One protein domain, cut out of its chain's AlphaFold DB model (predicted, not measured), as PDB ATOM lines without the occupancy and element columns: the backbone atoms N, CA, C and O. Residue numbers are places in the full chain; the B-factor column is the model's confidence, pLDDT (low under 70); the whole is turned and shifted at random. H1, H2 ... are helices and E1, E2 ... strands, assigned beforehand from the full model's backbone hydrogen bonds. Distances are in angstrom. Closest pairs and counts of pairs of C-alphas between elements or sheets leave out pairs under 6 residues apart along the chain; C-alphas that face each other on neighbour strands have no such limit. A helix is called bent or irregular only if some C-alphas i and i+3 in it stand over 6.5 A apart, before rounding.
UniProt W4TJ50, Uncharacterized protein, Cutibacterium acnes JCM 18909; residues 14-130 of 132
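This is residues 14 to 130 of the 132 residues of an uncharacterized protein of Cutibacterium acnes JCM 18909 (UniProt W4TJ50). A twisted sheet of four strands curls round H1a, first arm of a bent helix; the second arm H1b and H2 cover the same face, making two layers. The printed part has 117 residues with three named helices and four named strands, H1 H2 E1 E2 E3 E4 H3, class mixed. The sheet E1 E2 E3 E4 is a meander, each strand the antiparallel neighbour of the one before. The whole is compact, radius of gyration of the C-alphas 15.3 A, spanning 52 by 29 by 20 A.

Find C-alpha 14 at (17.638, 46.845, 40.311), where H1, residues 14 to 39, begins. Assigned as one helix by its hydrogen bonds, it is bent, C-alphas 26 and 29 being 6.9 A apart; its arms are H1a, 14 to 26, and H1b, 29 to 39. Then come H2, 45 to 58; E1, 67 to 76; E2, 79 to 89, 32.3 A long; E3, 101 to 111, 32.1 A; E4, 117 to 120; and H3, 125 to 128, ending at (15.350, 34.297, 34.494).

Look at H1a on the sheet: its closest C-alphas to E3 are Gln 14 and Ala 102, 5.1 A. H1b touches H2, closest C-alphas Leu 37 and Arg 48, 6.3 A, at a steep tilt of 60 degrees, opposite ways. Within hydrogen-bond range, each 2.9 A, are N 71 and O 83 in hairpin E1 and E2, N 84 and O 106 in E2 and E3, N 109 and O 119 in E3 and E4. Every O i to N i+4 pair is within range in H1a, H1b and H2; H3, too short for one, only grazes the sheet.

The farthest C-alphas, Ser 44 and Leu 94, are 52.5 A apart. The printed part has no cut; the link E2 to E3 is long. Residues 61 to 67 have pLDDT under 70.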
ATOM      1  N   GLN A  14      18.416  48.079  40.436       90.31
ATOM      2  CA  GLN A  14      17.638  46.845  40.311       90.31
ATOM      3  C   GLN A  14      16.145  47.069  40.556       90.31
ATOM      4  O   GLN A  14      15.339  46.660  39.729       90.31
ATOM      5  N   ALA A  15      15.779  47.743  41.647       89.25
ATOM      6  CA  ALA A  15      14.381  48.034  41.959       89.25
ATOM      7  C   ALA A  15      13.735  48.923  40.886       89.25
ATOM      8  O   ALA A  15      12.600  48.672  40.492       89.25
ATOM      9  N   GLU A  16      14.475  49.903  40.361       88.81
ATOM     10  CA  GLU A  16      14.025  50.737  39.237       88.81
ATOM     11  C   GLU A  16      13.826  49.913  37.956       88.81
ATOM     12  O   GLU A  16      12.821  50.072  37.267       88.81
ATOM     13  N   THR A  17      14.747  48.989  37.657       89.81
ATOM     14  CA  THR A  17      14.633  48.108  36.481       89.81
ATOM     15  C   THR A  17      13.450  47.149  36.611       89.81
ATOM     16  O   THR A  17      12.763  46.890  35.625       89.81
ATOM     17  N   ASP A  18      13.196  46.627  37.814       91.69
ATOM     18  CA  ASP A  18      12.056  45.753  38.097       91.69
ATOM     19  C   ASP A  18      10.724  46.506  37.960       91.69
ATOM     20  O   ASP A  18       9.789  46.005  37.328       91.69
ATOM     21  N   GLU A  19      10.642  47.720  38.514       91.56
ATOM     22  CA  GLU A  19       9.458  48.576  38.413       91.56
ATOM     23  C   GLU A  19       9.174  48.965  36.961       91.56
ATOM     24  O   GLU A  19       8.034  48.865  36.512       91.56
ATOM     25  N   ASP A  20      10.200  49.337  36.197       90.06
ATOM     26  CA  ASP A  20      10.052  49.691  34.788       90.06
ATOM     27  C   ASP A  20       9.660  48.487  33.922       90.06
ATOM     28  O   ASP A  20       8.755  48.598  33.094       90.06
ATOM     29  N   ALA A  21      10.252  47.308  34.145       90.69
ATOM     30  CA  ALA A  21       9.831  46.088  33.458       90.69
ATOM     31  C   ALA A  21       8.355  45.770  33.729       90.69
ATOM     32  O   ALA A  21       7.609  45.461  32.794       90.69
ATOM     33  N   ALA A  22       7.909  45.891  34.982       93.00
ATOM     34  CA  ALA A  22       6.507  45.712  35.334       93.00
ATOM     35  C   ALA A  22       5.619  46.783  34.679       93.00
ATOM     36  O   ALA A  22       4.666  46.439  33.983       93.00
ATOM     37  N   ALA A  23       5.960  48.066  34.808       91.62
ATOM     38  CA  ALA A  23       5.175  49.174  34.270       91.62
ATOM     39  C   ALA A  23       5.053  49.118  32.740       91.62
ATOM     40  O   ALA A  23       3.972  49.335  32.182       91.62
ATOM     41  N   CYS A  24       6.134  48.771  32.039       89.94
ATOM     42  CA  CYS A  24       6.082  48.564  30.601       89.94
ATOM     43  C   CYS A  24       5.149  47.402  30.236       89.94
ATOM     44  O   CYS A  24       4.348  47.545  29.310       89.94
ATOM     45  N   ALA A  25       5.221  46.277  30.948       91.69
ATOM     46  CA  ALA A  25       4.399  45.107  30.657       91.69
ATOM     47  C   ALA A  25       2.915  45.298  31.039       91.69
ATOM     48  O   ALA A  25       2.028  44.763  30.375       91.69
ATOM     49  N   ASP A  26       2.634  46.088  32.074       93.19
ATOM     50  CA  ASP A  26       1.281  46.294  32.600       93.19
ATOM     51  C   ASP A  26       0.548  47.473  31.951       93.19
ATOM     52  O   ASP A  26      -0.683  47.458  31.877       93.19
ATOM     53  N   TYR A  27       1.281  48.465  31.433       90.50
ATOM     54  CA  TYR A  27       0.688  49.694  30.894       90.50
ATOM     55  C   TYR A  27       1.168  50.030  29.483       90.50
ATOM     56  O   TYR A  27       0.350  50.130  28.571       90.50
ATOM     57  N   ALA A  28       2.479  50.168  29.255       90.38
ATOM     58  CA  ALA A  28       2.980  50.693  27.979       90.38
ATOM     59  C   ALA A  28       2.728  49.746  26.789       90.38
ATOM     60  O   ALA A  28       2.204  50.166  25.755       90.38
ATOM     61  N   VAL A  29       3.072  48.464  26.941       90.56
ATOM     62  CA  VAL A  29       2.849  47.415  25.936       90.56
ATOM     63  C   VAL A  29       1.361  47.231  25.626       90.56
ATOM     64  O   VAL A  29       1.004  47.306  24.446       90.56
ATOM     65  N   PRO A  30       0.462  47.018  26.610       92.69
ATOM     66  CA  PRO A  30      -0.947  46.807  26.300       92.69
ATOM     67  C   PRO A  30      -1.622  48.047  25.705       92.69
ATOM     68  O   PRO A  30      -2.480  47.888  24.836       92.69
ATOM     69  N   ASP A  31      -1.232  49.264  26.097       92.50
ATOM     70  CA  ASP A  31      -1.759  50.487  25.481       92.50
ATOM     71  C   ASP A  31      -1.286  50.660  24.034       92.50
ATOM     72  O   ASP A  31      -2.085  51.030  23.170       92.50
ATOM     73  N   ALA A  32      -0.013  50.379  23.743       91.69
ATOM     74  CA  ALA A  32       0.510  50.420  22.378       91.69
ATOM     75  C   ALA A  32      -0.160  49.364  21.489       91.69
ATOM     76  O   ALA A  32      -0.611  49.679  20.386       91.69
ATOM     77  N   LEU A  33      -0.311  48.138  21.997       92.50
ATOM     78  CA  LEU A  33      -1.010  47.068  21.294       92.50
ATOM     79  C   LEU A  33      -2.487  47.415  21.066       92.50
ATOM     80  O   LEU A  33      -3.013  47.178  19.983       92.50
ATOM     81  N   ARG A  34      -3.168  48.017  22.050       93.44
ATOM     82  CA  ARG A  34      -4.560  48.464  21.892       93.44
ATOM     83  C   ARG A  34      -4.680  49.492  20.770       93.44
ATOM     84  O   ARG A  34      -5.501  49.301  19.880       93.44
ATOM     85  N   LYS A  35      -3.825  50.520  20.773       92.00
ATOM     86  CA  LYS A  35      -3.783  51.540  19.712       92.00
ATOM     87  C   LYS A  35      -3.589  50.905  18.338       92.00
ATOM     88  O   LYS A  35      -4.324  51.245  17.421       92.00
ATOM     89  N   GLU A  36      -2.664  49.959  18.201       91.69
ATOM     90  CA  GLU A  36      -2.434  49.261  16.932       91.69
ATOM     91  C   GLU A  36      -3.674  48.489  16.454       91.69
ATOM     92  O   GLU A  36      -4.078  48.593  15.294       91.69
ATOM     93  N   LEU A  37      -4.306  47.717  17.343       92.81
ATOM     94  CA  LEU A  37      -5.486  46.923  16.994       92.81
ATOM     95  C   LEU A  37      -6.692  47.803  16.638       92.81
ATOM     96  O   LEU A  37      -7.443  47.469  15.717       92.81
ATOM     97  N   ASP A  38      -6.857  48.921  17.344       91.31
ATOM     98  CA  ASP A  38      -7.937  49.880  17.115       91.31
ATOM     99  C   ASP A  38      -7.717  50.667  15.813       91.31
ATOM    100  O   ASP A  38      -8.662  50.844  15.047       91.31
ATOM    101  N   LEU A  39      -6.472  51.050  15.495       91.56
ATOM    102  CA  LEU A  39      -6.109  51.687  14.220       91.56
ATOM    103  C   LEU A  39      -6.457  50.811  13.012       91.56
ATOM    104  O   LEU A  39      -6.866  51.321  11.969       91.56
ATOM    105  N   ARG A  40      -6.331  49.488  13.151       90.12
ATOM    106  CA  ARG A  40      -6.703  48.525  12.104       90.12
ATOM    107  C   ARG A  40      -8.209  48.234  12.049       90.12
ATOM    108  O   ARG A  40      -8.640  47.501  11.162       90.12
ATOM    109  N   GLY A  41      -9.008  48.759  12.984       88.12
ATOM    110  CA  GLY A  41     -10.461  48.553  13.032       88.12
ATOM    111  C   GLY A  41     -10.880  47.088  13.206       88.12
ATOM    112  O   GLY A  41     -11.952  46.690  12.751       88.12
ATOM    113  N   LEU A  42     -10.028  46.256  13.814       87.19
ATOM    114  CA  LEU A  42     -10.233  44.808  13.871       87.19
ATOM    115  C   LEU A  42     -11.212  44.430  14.987       87.19
ATOM    116  O   LEU A  42     -10.930  44.612  16.175       87.19
ATOM    117  N   THR A  43     -12.338  43.832  14.600       82.12
ATOM    118  CA  THR A  43     -13.412  43.419  15.518       82.12
ATOM    119  C   THR A  43     -13.469  41.912  15.760       82.12
ATOM    120  O   THR A  43     -13.998  41.483  16.784       82.12
ATOM    121  N   SER A  44     -12.910  41.088  14.862       93.88
ATOM    122  CA  SER A  44     -12.902  39.634  15.048       93.88
ATOM    123  C   SER A  44     -11.735  39.195  15.948       93.88
ATOM    124  O   SER A  44     -10.603  39.646  15.740       93.88
ATOM    125  N   PRO A  45     -11.956  38.286  16.921       95.44
ATOM    126  CA  PRO A  45     -10.890  37.817  17.807       95.44
ATOM    127  C   PRO A  45      -9.691  37.223  17.056       95.44
ATOM    128  O   PRO A  45      -8.545  37.480  17.418       95.44
ATOM    129  N   THR A  46      -9.939  36.474  15.978       95.06
ATOM    130  CA  THR A  46      -8.878  35.870  15.160       95.06
ATOM    131  C   THR A  46      -8.025  36.929  14.469       95.06
ATOM    132  O   THR A  46      -6.806  36.892  14.603       95.06
ATOM    133  N   ALA A  47      -8.645  37.916  13.810       94.62
ATOM    134  CA  ALA A  47      -7.895  38.962  13.118       94.62
ATOM    135  C   ALA A  47      -7.100  39.832  14.100       94.62
ATOM    136  O   ALA A  47      -5.958  40.194  13.824       94.62
ATOM    137  N   ARG A  48      -7.666  40.114  15.283       96.56
ATOM    138  CA  ARG A  48      -6.954  40.802  16.368       96.56
ATOM    139  C   ARG A  48      -5.740  40.008  16.843       96.56
ATOM    140  O   ARG A  48      -4.677  40.584  17.037       96.56
ATOM    141  N   ALA A  49      -5.876  38.693  17.004       97.00
ATOM    142  CA  ALA A  49      -4.769  37.831  17.399       97.00
ATOM    143  C   ALA A  49      -3.670  37.763  16.326       97.00
ATOM    144  O   ALA A  49      -2.491  37.819  16.660       97.00
ATOM    145  N   ASP A  50      -4.026  37.696  15.045       96.25
ATOM    146  CA  ASP A  50      -3.034  37.699  13.965       96.25
ATOM    147  C   ASP A  50      -2.293  39.039  13.884       96.25
ATOM    148  O   ASP A  50      -1.065  39.060  13.824       96.25
ATOM    149  N   ALA A  51      -3.009  40.160  14.004       95.38
ATOM    150  CA  ALA A  51      -2.389  41.480  14.063       95.38
ATOM    151  C   ALA A  51      -1.496  41.661  15.301       95.38
ATOM    152  O   ALA A  51      -0.409  42.219  15.184       95.38
ATOM    153  N   ALA A  52      -1.908  41.153  16.468       95.38
ATOM    154  CA  ALA A  52      -1.084  41.176  17.674       95.38
ATOM    155  C   ALA A  52       0.202  40.356  17.499       95.38
ATOM    156  O   ALA A  52       1.275  40.810  17.888       95.38
ATOM    157  N   GLN A  53       0.119  39.179  16.870       95.75
ATOM    158  CA  GLN A  53       1.293  38.361  16.563       95.75
ATOM    159  C   GLN A  53       2.274  39.107  15.652       95.75
ATOM    160  O   GLN A  53       3.474  39.103  15.927       95.75
ATOM    161  N   THR A  54       1.778  39.751  14.592       94.38
ATOM    162  CA  THR A  54       2.596  40.596  13.710       94.38
ATOM    163  C   THR A  54       3.229  41.742  14.491       94.38
ATOM    164  O   THR A  54       4.438  41.939  14.414       94.38
ATOM    165  N   TRP A  55       2.445  42.445  15.310       93.94
ATOM    166  CA  TRP A  55       2.928  43.568  16.105       93.94
ATOM    167  C   TRP A  55       4.054  43.161  17.059       93.94
ATOM    168  O   TRP A  55       5.097  43.806  17.055       93.94
ATOM    169  N   PHE A  56       3.901  42.065  17.808       92.19
ATOM    170  CA  PHE A  56       4.964  41.566  18.684       92.19
ATOM    171  C   PHE A  56       6.221  41.119  17.918       92.19
ATOM    172  O   PHE A  56       7.314  41.171  18.471       92.19
ATOM    173  N   ASN A  57       6.096  40.669  16.668       89.50
ATOM    174  CA  ASN A  57       7.249  40.227  15.879       89.50
ATOM    175  C   ASN A  57       8.016  41.396  15.245       89.50
ATOM    176  O   ASN A  57       9.234  41.325  15.099       89.50
ATOM    177  N   GLU A  58       7.304  42.441  14.827       87.50
ATOM    178  CA  GLU A  58       7.864  43.536  14.028       87.50
ATOM    179  C   GLU A  58       8.178  44.781  14.860       87.50
ATOM    180  O   GLU A  58       9.083  45.550  14.530       87.50
ATOM    181  N   THR A  59       7.445  44.982  15.952       82.25
ATOM    182  CA  THR A  59       7.617  46.147  16.817       82.25
ATOM    183  C   THR A  59       8.745  45.886  17.800       82.25
ATOM    184  O   THR A  59       8.880  44.802  18.365       82.25
ATOM    185  N   ARG A  60       9.580  46.899  18.012       71.69
ATOM    186  CA  ARG A  60      10.551  46.899  19.108       71.69
ATOM    187  C   ARG A  60       9.878  47.434  20.367       71.69
ATOM    188  O   ARG A  60       8.970  48.256  20.236       71.69
ATOM    189  N   PRO A  61      10.331  47.046  21.568       65.62
ATOM    190  CA  PRO A  61       9.810  47.638  22.783       65.62
ATOM    191  C   PRO A  61       9.856  49.147  22.737       65.62
ATOM    192  O   PRO A  61      10.822  49.753  22.268       65.62
ATOM    193  N   VAL A  62       8.750  49.722  23.191       57.06
ATOM    194  CA  VAL A  62       8.623  51.156  23.355       57.06
ATOM    195  C   VAL A  62       9.715  51.572  24.335       57.06
ATOM    196  O   VAL A  62       9.846  50.983  25.405       57.06
ATOM    197  N   ASP A  63      10.483  52.574  23.921       53.59
ATOM    198  CA  ASP A  63      11.622  53.177  24.611       53.59
ATOM    199  C   ASP A  63      13.007  52.586  24.279       53.59
ATOM    200  O   ASP A  63      13.484  51.620  24.867       53.59
ATOM    201  N   ILE A  64      13.662  53.229  23.305       40.25
ATOM    202  CA  ILE A  64      14.999  52.917  22.770       40.25
ATOM    203  C   ILE A  64      16.102  53.429  23.723       40.25
ATOM    204  O   ILE A  64      17.271  53.087  23.560       40.25
ATOM    205  N   SER A  65      15.753  54.263  24.713       44.88
ATOM    206  CA  SER A  65      16.712  54.829  25.672       44.88
ATOM    207  C   SER A  65      17.091  53.853  26.792       44.88
ATOM    208  O   SER A  65      18.197  53.921  27.331       44.88
ATOM    209  N   ILE A  66      16.211  52.896  27.080       58.47
ATOM    210  CA  ILE A  66      16.392  51.833  28.062       58.47
ATOM    211  C   ILE A  66      16.409  50.528  27.271       58.47
ATOM    212  O   ILE A  66      15.400  50.136  26.687       58.47
ATOM    213  N   GLY A  67      17.569  49.877  27.179       63.66
ATOM    214  CA  GLY A  67      17.719  48.642  26.414       63.66
ATOM    215  C   GLY A  67      16.652  47.626  26.825       63.66
ATOM    216  O   GLY A  67      16.532  47.280  27.995       63.66
ATOM    217  N   GLY A  68      15.842  47.165  25.878       78.44
ATOM    218  CA  GLY A  68      14.791  46.201  26.163       78.44
ATOM    219  C   GLY A  68      14.420  45.398  24.932       78.44
ATOM    220  O   GLY A  68      14.563  45.855  23.798       78.44
ATOM    221  N   TYR A  69      13.939  44.185  25.164       86.75
ATOM    222  CA  TYR A  69      13.362  43.313  24.146       86.75
ATOM    223  C   TYR A  69      12.238  42.505  24.785       86.75
ATOM    224  O   TYR A  69      12.184  42.348  26.001       86.75
ATOM    225  N   TRP A  70      11.321  41.988  23.982       90.31
ATOM    226  CA  TRP A  70      10.361  41.002  24.457       90.31
ATOM    227  C   TRP A  70      10.498  39.717  23.662       90.31
ATOM    228  O   TRP A  70      10.989  39.707  22.534       90.31
ATOM    229  N   VAL A  71      10.026  38.626  24.250       91.50
ATOM    230  CA  VAL A  71       9.952  37.327  23.591       91.50
ATOM    231  C   VAL A  71       8.543  36.789  23.740       91.50
ATOM    232  O   VAL A  71       8.074  36.547  24.853       91.50
ATOM    233  N   VAL A  72       7.873  36.552  22.612       94.25
ATOM    234  CA  VAL A  72       6.619  35.795  22.598       94.25
ATOM    235  C   VAL A  72       6.960  34.325  22.813       94.25
ATOM    236  O   VAL A  72       7.543  33.676  21.948       94.25
ATOM    237  N   ARG A  73       6.609  33.791  23.981       95.00
ATOM    238  CA  ARG A  73       6.881  32.394  24.346       95.00
ATOM    239  C   ARG A  73       5.885  31.438  23.728       95.00
ATOM    240  O   ARG A  73       6.255  30.352  23.295       95.00
ATOM    241  N   TRP A  74       4.617  31.826  23.696       96.38
ATOM    242  CA  TRP A  74       3.589  31.065  23.004       96.38
ATOM    243  C   TRP A  74       2.391  31.937  22.665       96.38
ATOM    244  O   TRP A  74       2.104  32.928  23.339       96.38
ATOM    245  N   ARG A  75       1.641  31.475  21.663       96.69
ATOM    246  CA  ARG A  75       0.288  31.922  21.344       96.69
ATOM    247  C   ARG A  75      -0.680  30.749  21.490       96.69
ATOM    248  O   ARG A  75      -0.408  29.651  21.009       96.69
ATOM    249  N   ARG A  76      -1.822  30.978  22.136       97.00
ATOM    250  CA  ARG A  76      -2.955  30.043  22.218       97.00
ATOM    251  C   ARG A  76      -4.238  30.808  21.915       97.00
ATOM    252  O   ARG A  76      -4.775  31.495  22.780       97.00
ATOM    253  N   GLY A  77      -4.710  30.719  20.672       96.56
ATOM    254  CA  GLY A  77      -5.841  31.518  20.201       96.56
ATOM    255  C   GLY A  77      -5.523  33.014  20.258       96.56
ATOM    256  O   GLY A  77      -4.636  33.485  19.544       96.56
ATOM    257  N   THR A  78      -6.236  33.740  21.120       97.31
ATOM    258  CA  THR A  78      -6.079  35.185  21.370       97.31
ATOM    259  C   THR A  78      -5.136  35.505  22.527       97.31
ATOM    260  O   THR A  78      -4.934  36.678  22.833       97.31
ATOM    261  N   ARG A  79      -4.571  34.484  23.182       98.12
ATOM    262  CA  ARG A  79      -3.688  34.647  24.337       98.12
ATOM    263  C   ARG A  79      -2.225  34.507  23.959       98.12
ATOM    264  O   ARG A  79      -1.867  33.570  23.246       98.12
ATOM    265  N   PHE A  80      -1.395  35.378  24.510       97.81
ATOM    266  CA  PHE A  80       0.038  35.450  24.257       97.81
ATOM    267  C   PHE A  80       0.785  35.479  25.577       97.81
ATOM    268  O   PHE A  80       0.593  36.415  26.347       97.81
ATOM    269  N   ARG A  81       1.661  34.503  25.833       97.06
ATOM    270  CA  ARG A  81       2.678  34.680  26.877       97.06
ATOM    271  C   ARG A  81       3.843  35.439  26.280       97.06
ATOM    272  O   ARG A  81       4.453  34.965  25.320       97.06
ATOM    273  N   VAL A  82       4.159  36.573  26.882       95.19
ATOM    274  CA  VAL A  82       5.265  37.425  26.473       95.19
ATOM    275  C   VAL A  82       6.108  37.737  27.697       95.19
ATOM    276  O   VAL A  82       5.594  38.169  28.731       95.19
ATOM    277  N   ASP A  83       7.404  37.504  27.556       94.94
ATOM    278  CA  ASP A  83       8.397  37.832  28.566       94.94
ATOM    279  C   ASP A  83       9.090  39.124  28.120       94.94
ATOM    280  O   ASP A  83       9.665  39.167  27.029       94.94
ATOM    281  N   LEU A  84       8.988  40.183  28.922       92.19
ATOM    282  CA  LEU A  84       9.566  41.494  28.638       92.19
ATOM    283  C   LEU A  84      10.859  41.666  29.427       92.19
ATOM    284  O   LEU A  84      10.818  41.698  30.649       92.19
ATOM    285  N   TYR A  85      11.974  41.830  28.728       91.56
ATOM    286  CA  TYR A  85      13.295  42.054  29.300       91.56
ATOM    287  C   TYR A  85      13.651  43.531  29.257       91.56
ATOM    288  O   TYR A  85      13.503  44.189  28.221       91.56
ATOM    289  N   ARG A  86      14.175  44.034  30.370       89.31
ATOM    290  CA  ARG A  86      14.676  45.399  30.508       89.31
ATOM    291  C   ARG A  86      16.072  45.379  31.083       89.31
ATOM    292  O   ARG A  86      16.384  44.571  31.951       89.31
ATOM    293  N   HIS A  87      16.906  46.269  30.573       88.69
ATOM    294  CA  HIS A  87      18.257  46.485  31.036       88.69
ATOM    295  C   HIS A  87      18.486  47.982  31.197       88.69
ATOM    296  O   HIS A  87      18.417  48.745  30.230       88.69
ATOM    297  N   MET A  88      18.783  48.392  32.422       86.25
ATOM    298  CA  MET A  88      19.090  49.772  32.754       86.25
ATOM    299  C   MET A  88      20.531  49.904  33.194       86.25
ATOM    300  O   MET A  88      21.093  49.029  33.849       86.25
ATOM    301  N   LYS A  89      21.117  51.051  32.877       84.62
ATOM    302  CA  LYS A  89      22.400  51.467  33.422       84.62
ATOM    303  C   LYS A  89      22.169  52.687  34.295       84.62
ATOM    304  O   LYS A  89      21.603  53.670  33.824       84.62
ATOM    305  N   SER A  90      22.631  52.629  35.539       79.88
ATOM    306  CA  SER A  90      22.537  53.768  36.440       79.88
ATOM    307  C   SER A  90      23.343  54.934  35.877       79.88
ATOM    308  O   SER A  90      24.528  54.801  35.554       79.88
ATOM    309  N   GLY A  91      22.694  56.091  35.768       78.50
ATOM    310  CA  GLY A  91      23.362  57.355  35.458       78.50
ATOM    311  C   GLY A  91      24.124  57.934  36.654       78.50
ATOM    312  O   GLY A  91      24.919  58.857  36.485       78.50
ATOM    313  N   SER A  92      23.906  57.399  37.861       73.62
ATOM    314  CA  SER A  92      24.562  57.851  39.085       73.62
ATOM    315  C   SER A  92      25.874  57.105  39.309       73.62
ATOM    316  O   SER A  92      25.893  55.883  39.425       73.62
ATOM    317  N   LEU A  93      26.977  57.845  39.445       75.81
ATOM    318  CA  LEU A  93      28.268  57.303  39.896       75.81
ATOM    319  C   LEU A  93      28.379  57.232  41.428       75.81
ATOM    320  O   LEU A  93      29.392  56.766  41.949       75.81
ATOM    321  N   LEU A  94      27.353  57.679  42.153       74.38
ATOM    322  CA  LEU A  94      27.312  57.626  43.608       74.38
ATOM    323  C   LEU A  94      26.641  56.327  44.087       74.38
ATOM    324  O   LEU A  94      25.766  55.793  43.398       74.38
ATOM    325  N   PRO A  95      27.024  55.801  45.265       70.31
ATOM    326  CA  PRO A  95      26.299  54.709  45.909       70.31
ATOM    327  C   PRO A  95      24.802  55.036  46.077       70.31
ATOM    328  O   PRO A  95      24.471  56.204  46.293       70.31
ATOM    329  N   PRO A  96      23.902  54.034  46.024       71.38
ATOM    330  CA  PRO A  96      24.177  52.588  46.039       71.38
ATOM    331  C   PRO A  96      24.558  51.967  44.679       71.38
ATOM    332  O   PRO A  96      25.129  50.869  44.643       71.38
ATOM    333  N   ASP A  97      24.300  52.669  43.576       77.88
ATOM    334  CA  ASP A  97      24.426  52.093  42.236       77.88
ATOM    335  C   ASP A  97      25.815  52.269  41.632       77.88
ATOM    336  O   ASP A  97      26.312  51.339  41.009       77.88
ATOM    337  N   ALA A  98      26.479  53.408  41.845       78.94
ATOM    338  CA  ALA A  98      27.865  53.645  41.430       78.94
ATOM    339  C   ALA A  98      28.180  53.235  39.969       78.94
ATOM    340  O   ALA A  98      29.211  52.626  39.685       78.94
ATOM    341  N   GLY A  99      27.273  53.542  39.037       79.38
ATOM    342  CA  GLY A  99      27.400  53.249  37.608       79.38
ATOM    343  C   GLY A  99      27.096  51.800  37.206       79.38
ATOM    344  O   GLY A  99      27.356  51.430  36.058       79.38
ATOM    345  N   LYS A 100      26.564  50.979  38.124       85.25
ATOM    346  CA  LYS A 100      26.102  49.613  37.836       85.25
ATOM    347  C   LYS A 100      24.947  49.608  36.841       85.25
ATOM    348  O   LYS A 100      24.223  50.590  36.680       85.25
ATOM    349  N   SER A 101      24.761  48.462  36.209       87.06
ATOM    350  CA  SER A 101      23.561  48.131  35.457       87.06
ATOM    351  C   SER A 101      22.743  47.071  36.184       87.06
ATOM    352  O   SER A 101      23.259  46.355  37.044       87.06
ATOM    353  N   ALA A 102      21.468  46.993  35.833       89.88
ATOM    354  CA  ALA A 102      20.560  45.954  36.273       89.88
ATOM    355  C   ALA A 102      19.728  45.462  35.094       89.88
ATOM    356  O   ALA A 102      19.481  46.187  34.129       89.88
ATOM    357  N   SER A 103      19.316  44.207  35.200       91.00
ATOM    358  CA  SER A 103      18.472  43.529  34.231       91.00
ATOM    359  C   SER A 103      17.242  43.000  34.962       91.00
ATOM    360  O   SER A 103      17.353  42.512  36.087       91.00
ATOM    361  N   SER A 104      16.077  43.071  34.330       92.75
ATOM    362  CA  SER A 104      14.840  42.505  34.863       92.75
ATOM    363  C   SER A 104      13.990  41.893  33.761       92.75
ATOM    364  O   SER A 104      14.152  42.207  32.578       92.75
ATOM    365  N   VAL A 105      13.089  40.996  34.157       94.88
ATOM    366  CA  VAL A 105      12.105  40.381  33.272       94.88
ATOM    367  C   VAL A 105      10.720  40.395  33.910       94.88
ATOM    368  O   VAL A 105      10.532  39.938  35.034       94.88
ATOM    369  N   ALA A 106       9.729  40.874  33.161       95.12
ATOM    370  CA  ALA A 106       8.320  40.815  33.524       95.12
ATOM    371  C   ALA A 106       7.579  39.858  32.585       95.12
ATOM    372  O   ALA A 106       7.505  40.074  31.375       95.12
ATOM    373  N   CYS A 107       7.006  38.791  33.140       96.69
ATOM    374  CA  CYS A 107       6.271  37.792  32.369       96.69
ATOM    375  C   CYS A 107       4.775  38.063  32.466       96.69
ATOM    376  O   CYS A 107       4.222  38.173  33.565       96.69
ATOM    377  N   ARG A 108       4.121  38.194  31.310       97.31
ATOM    378  CA  ARG A 108       2.692  38.495  31.207       97.31
ATOM    379  C   ARG A 108       1.998  37.586  30.211       97.31
ATOM    380  O   ARG A 108       2.583  37.145  29.223       97.31
ATOM    381  N   VAL A 109       0.717  37.349  30.461       98.06
ATOM    382  CA  VAL A 109      -0.204  36.812  29.466       98.06
ATOM    383  C   VAL A 109      -1.125  37.932  29.003       98.06
ATOM    384  O   VAL A 109      -1.867  38.494  29.804       98.06
ATOM    385  N   TYR A 110      -1.082  38.233  27.711       97.25
ATOM    386  CA  TYR A 110      -1.974  39.183  27.057       97.25
ATOM    387  C   TYR A 110      -3.124  38.424  26.405       97.25
ATOM    388  O   TYR A 110      -2.872  37.474  25.668       97.25
ATOM    389  N   ASP A 111      -4.368  38.840  26.628       97.94
ATOM    390  CA  ASP A 111      -5.524  38.377  25.850       97.94
ATOM    391  C   ASP A 111      -6.060  39.541  25.021       97.94
ATOM    392  O   ASP A 111      -6.297  40.619  25.571       97.94
ATOM    393  N   VAL A 112      -6.220  39.326  23.712       97.06
ATOM    394  CA  VAL A 112      -6.605  40.368  22.747       97.06
ATOM    395  C   VAL A 112      -8.012  40.197  22.165       97.06
ATOM    396  O   VAL A 112      -8.393  40.966  21.282       97.06
ATOM    397  N   ALA A 113      -8.789  39.206  22.621       94.81
ATOM    398  CA  ALA A 113     -10.044  38.793  21.978       94.81
ATOM    399  C   ALA A 113     -11.072  39.926  21.797       94.81
ATOM    400  O   ALA A 113     -11.610  40.101  20.705       94.81
ATOM    401  N   HIS A 114     -11.326  40.696  22.859       91.25
ATOM    402  CA  HIS A 114     -12.353  41.755  22.909       91.25
ATOM    403  C   HIS A 114     -11.789  43.127  23.306       91.25
ATOM    404  O   HIS A 114     -12.521  44.079  23.549       91.25
ATOM    405  N   GLY A 115     -10.470  43.207  23.415       91.19
ATOM    406  CA  GLY A 115      -9.722  44.270  24.067       91.19
ATOM    407  C   GLY A 115      -8.394  43.683  24.523       91.19
ATOM    408  O   GLY A 115      -8.231  42.469  24.468       91.19
ATOM    409  N   VAL A 116      -7.441  44.520  24.928       95.25
ATOM    410  CA  VAL A 116      -6.155  44.043  25.458       95.25
ATOM    411  C   VAL A 116      -6.241  43.994  26.976       95.25
ATOM    412  O   VAL A 116      -6.371  45.039  27.616       95.25
ATOM    413  N   THR A 117      -6.182  42.785  27.528       96.81
ATOM    414  CA  THR A 117      -6.097  42.531  28.973       96.81
ATOM    415  C   THR A 117      -4.764  41.881  29.305       96.81
ATOM    416  O   THR A 117      -4.192  41.186  28.464       96.81
ATOM    417  N   VAL A 118      -4.273  42.120  30.519       97.12
ATOM    418  CA  VAL A 118      -2.966  41.649  30.979       97.12
ATOM    419  C   VAL A 118      -3.138  40.857  32.262       97.12
ATOM    420  O   VAL A 118      -3.843  41.278  33.176       97.12
ATOM    421  N   GLN A 119      -2.475  39.708  32.327       97.75
ATOM    422  CA  GLN A 119      -2.343  38.905  33.531       97.75
ATOM    423  C   GLN A 119      -0.863  38.745  33.876       97.75
ATOM    424  O   GLN A 119      -0.080  38.254  33.059       97.75
ATOM    425  N   GLN A 120      -0.491  39.105  35.105       96.94
ATOM    426  CA  GLN A 120       0.811  38.754  35.660       96.94
ATOM    427  C   GLN A 120       0.917  37.247  35.888       96.94
ATOM    428  O   GLN A 120       0.007  36.623  36.438       96.94
ATOM    429  N   VAL A 121       2.043  36.677  35.467       96.62
ATOM    430  CA  VAL A 121       2.408  35.284  35.722       96.62
ATOM    431  C   VAL A 121       3.832  35.224  36.253       96.62
ATOM    432  O   VAL A 121       4.644  36.103  35.960       96.62
ATOM    433  N   ASP A 122       4.136  34.179  37.015       95.56
ATOM    434  CA  ASP A 122       5.497  33.948  37.481       95.56
ATOM    435  C   ASP A 122       6.428  33.706  36.292       95.56
ATOM    436  O   ASP A 122       6.103  32.954  35.364       95.56
ATOM    437  N   CYS A 123       7.600  34.338  36.325       94.81
ATOM    438  CA  CYS A 123       8.628  34.088  35.331       94.81
ATOM    439  C   CYS A 123       9.279  32.725  35.584       94.81
ATOM    440  O   CYS A 123       9.871  32.515  36.646       94.81
ATOM    441  N   PRO A 124       9.205  31.782  34.631       92.75
ATOM    442  CA  PRO A 124       9.880  30.508  34.781       92.75
ATOM    443  C   PRO A 124      11.395  30.679  34.688       92.75
ATOM    444  O   PRO A 124      11.911  31.650  34.134       92.75
ATOM    445  N   LYS A 125      12.104  29.666  35.188       91.38
ATOM    446  CA  LYS A 125      13.567  29.642  35.242       91.38
ATOM    447  C   LYS A 125      14.225  29.940  33.889       91.38
ATOM    448  O   LYS A 125      15.160  30.720  33.839       91.38
ATOM    449  N   GLU A 126      13.683  29.401  32.796       90.69
ATOM    450  CA  GLU A 126      14.154  29.664  31.426       90.69
ATOM    451  C   GLU A 126      14.244  31.158  31.074       90.69
ATOM    452  O   GLU A 126      15.097  31.544  30.279       90.69
ATOM    453  N   SER A 127      13.360  31.986  31.634       91.12
ATOM    454  CA  SER A 127      13.306  33.425  31.385       91.12
ATOM    455  C   SER A 127      14.272  34.173  32.290       91.12
ATOM    456  O   SER A 127      14.955  35.083  31.843       91.12
ATOM    457  N   LEU A 128      14.380  33.747  33.547       90.81
ATOM    458  CA  LEU A 128      15.350  34.297  34.494       90.81
ATOM    459  C   LEU A 128      16.792  34.014  34.045       90.81
ATOM    460  O   LEU A 128      17.633  34.902  34.095       90.81
ATOM    461  N   ASP A 129      17.049  32.813  33.521       91.62
ATOM    462  CA  ASP A 129      18.358  32.391  33.007       91.62
ATOM    463  C   ASP A 129      18.771  33.147  31.715       91.62
ATOM    464  O   ASP A 129      19.915  33.033  31.282       91.62
ATOM    465  N   GLN A 130      17.858  33.901  31.080       86.81
ATOM    466  CA  GLN A 130      18.122  34.730  29.887       86.81
ATOM    467  C   GLN A 130      18.436  36.198  30.215       86.81
ATOM    468  O   GLN A 130      18.682  36.989  29.299       86.81
TER     469      GLN A 130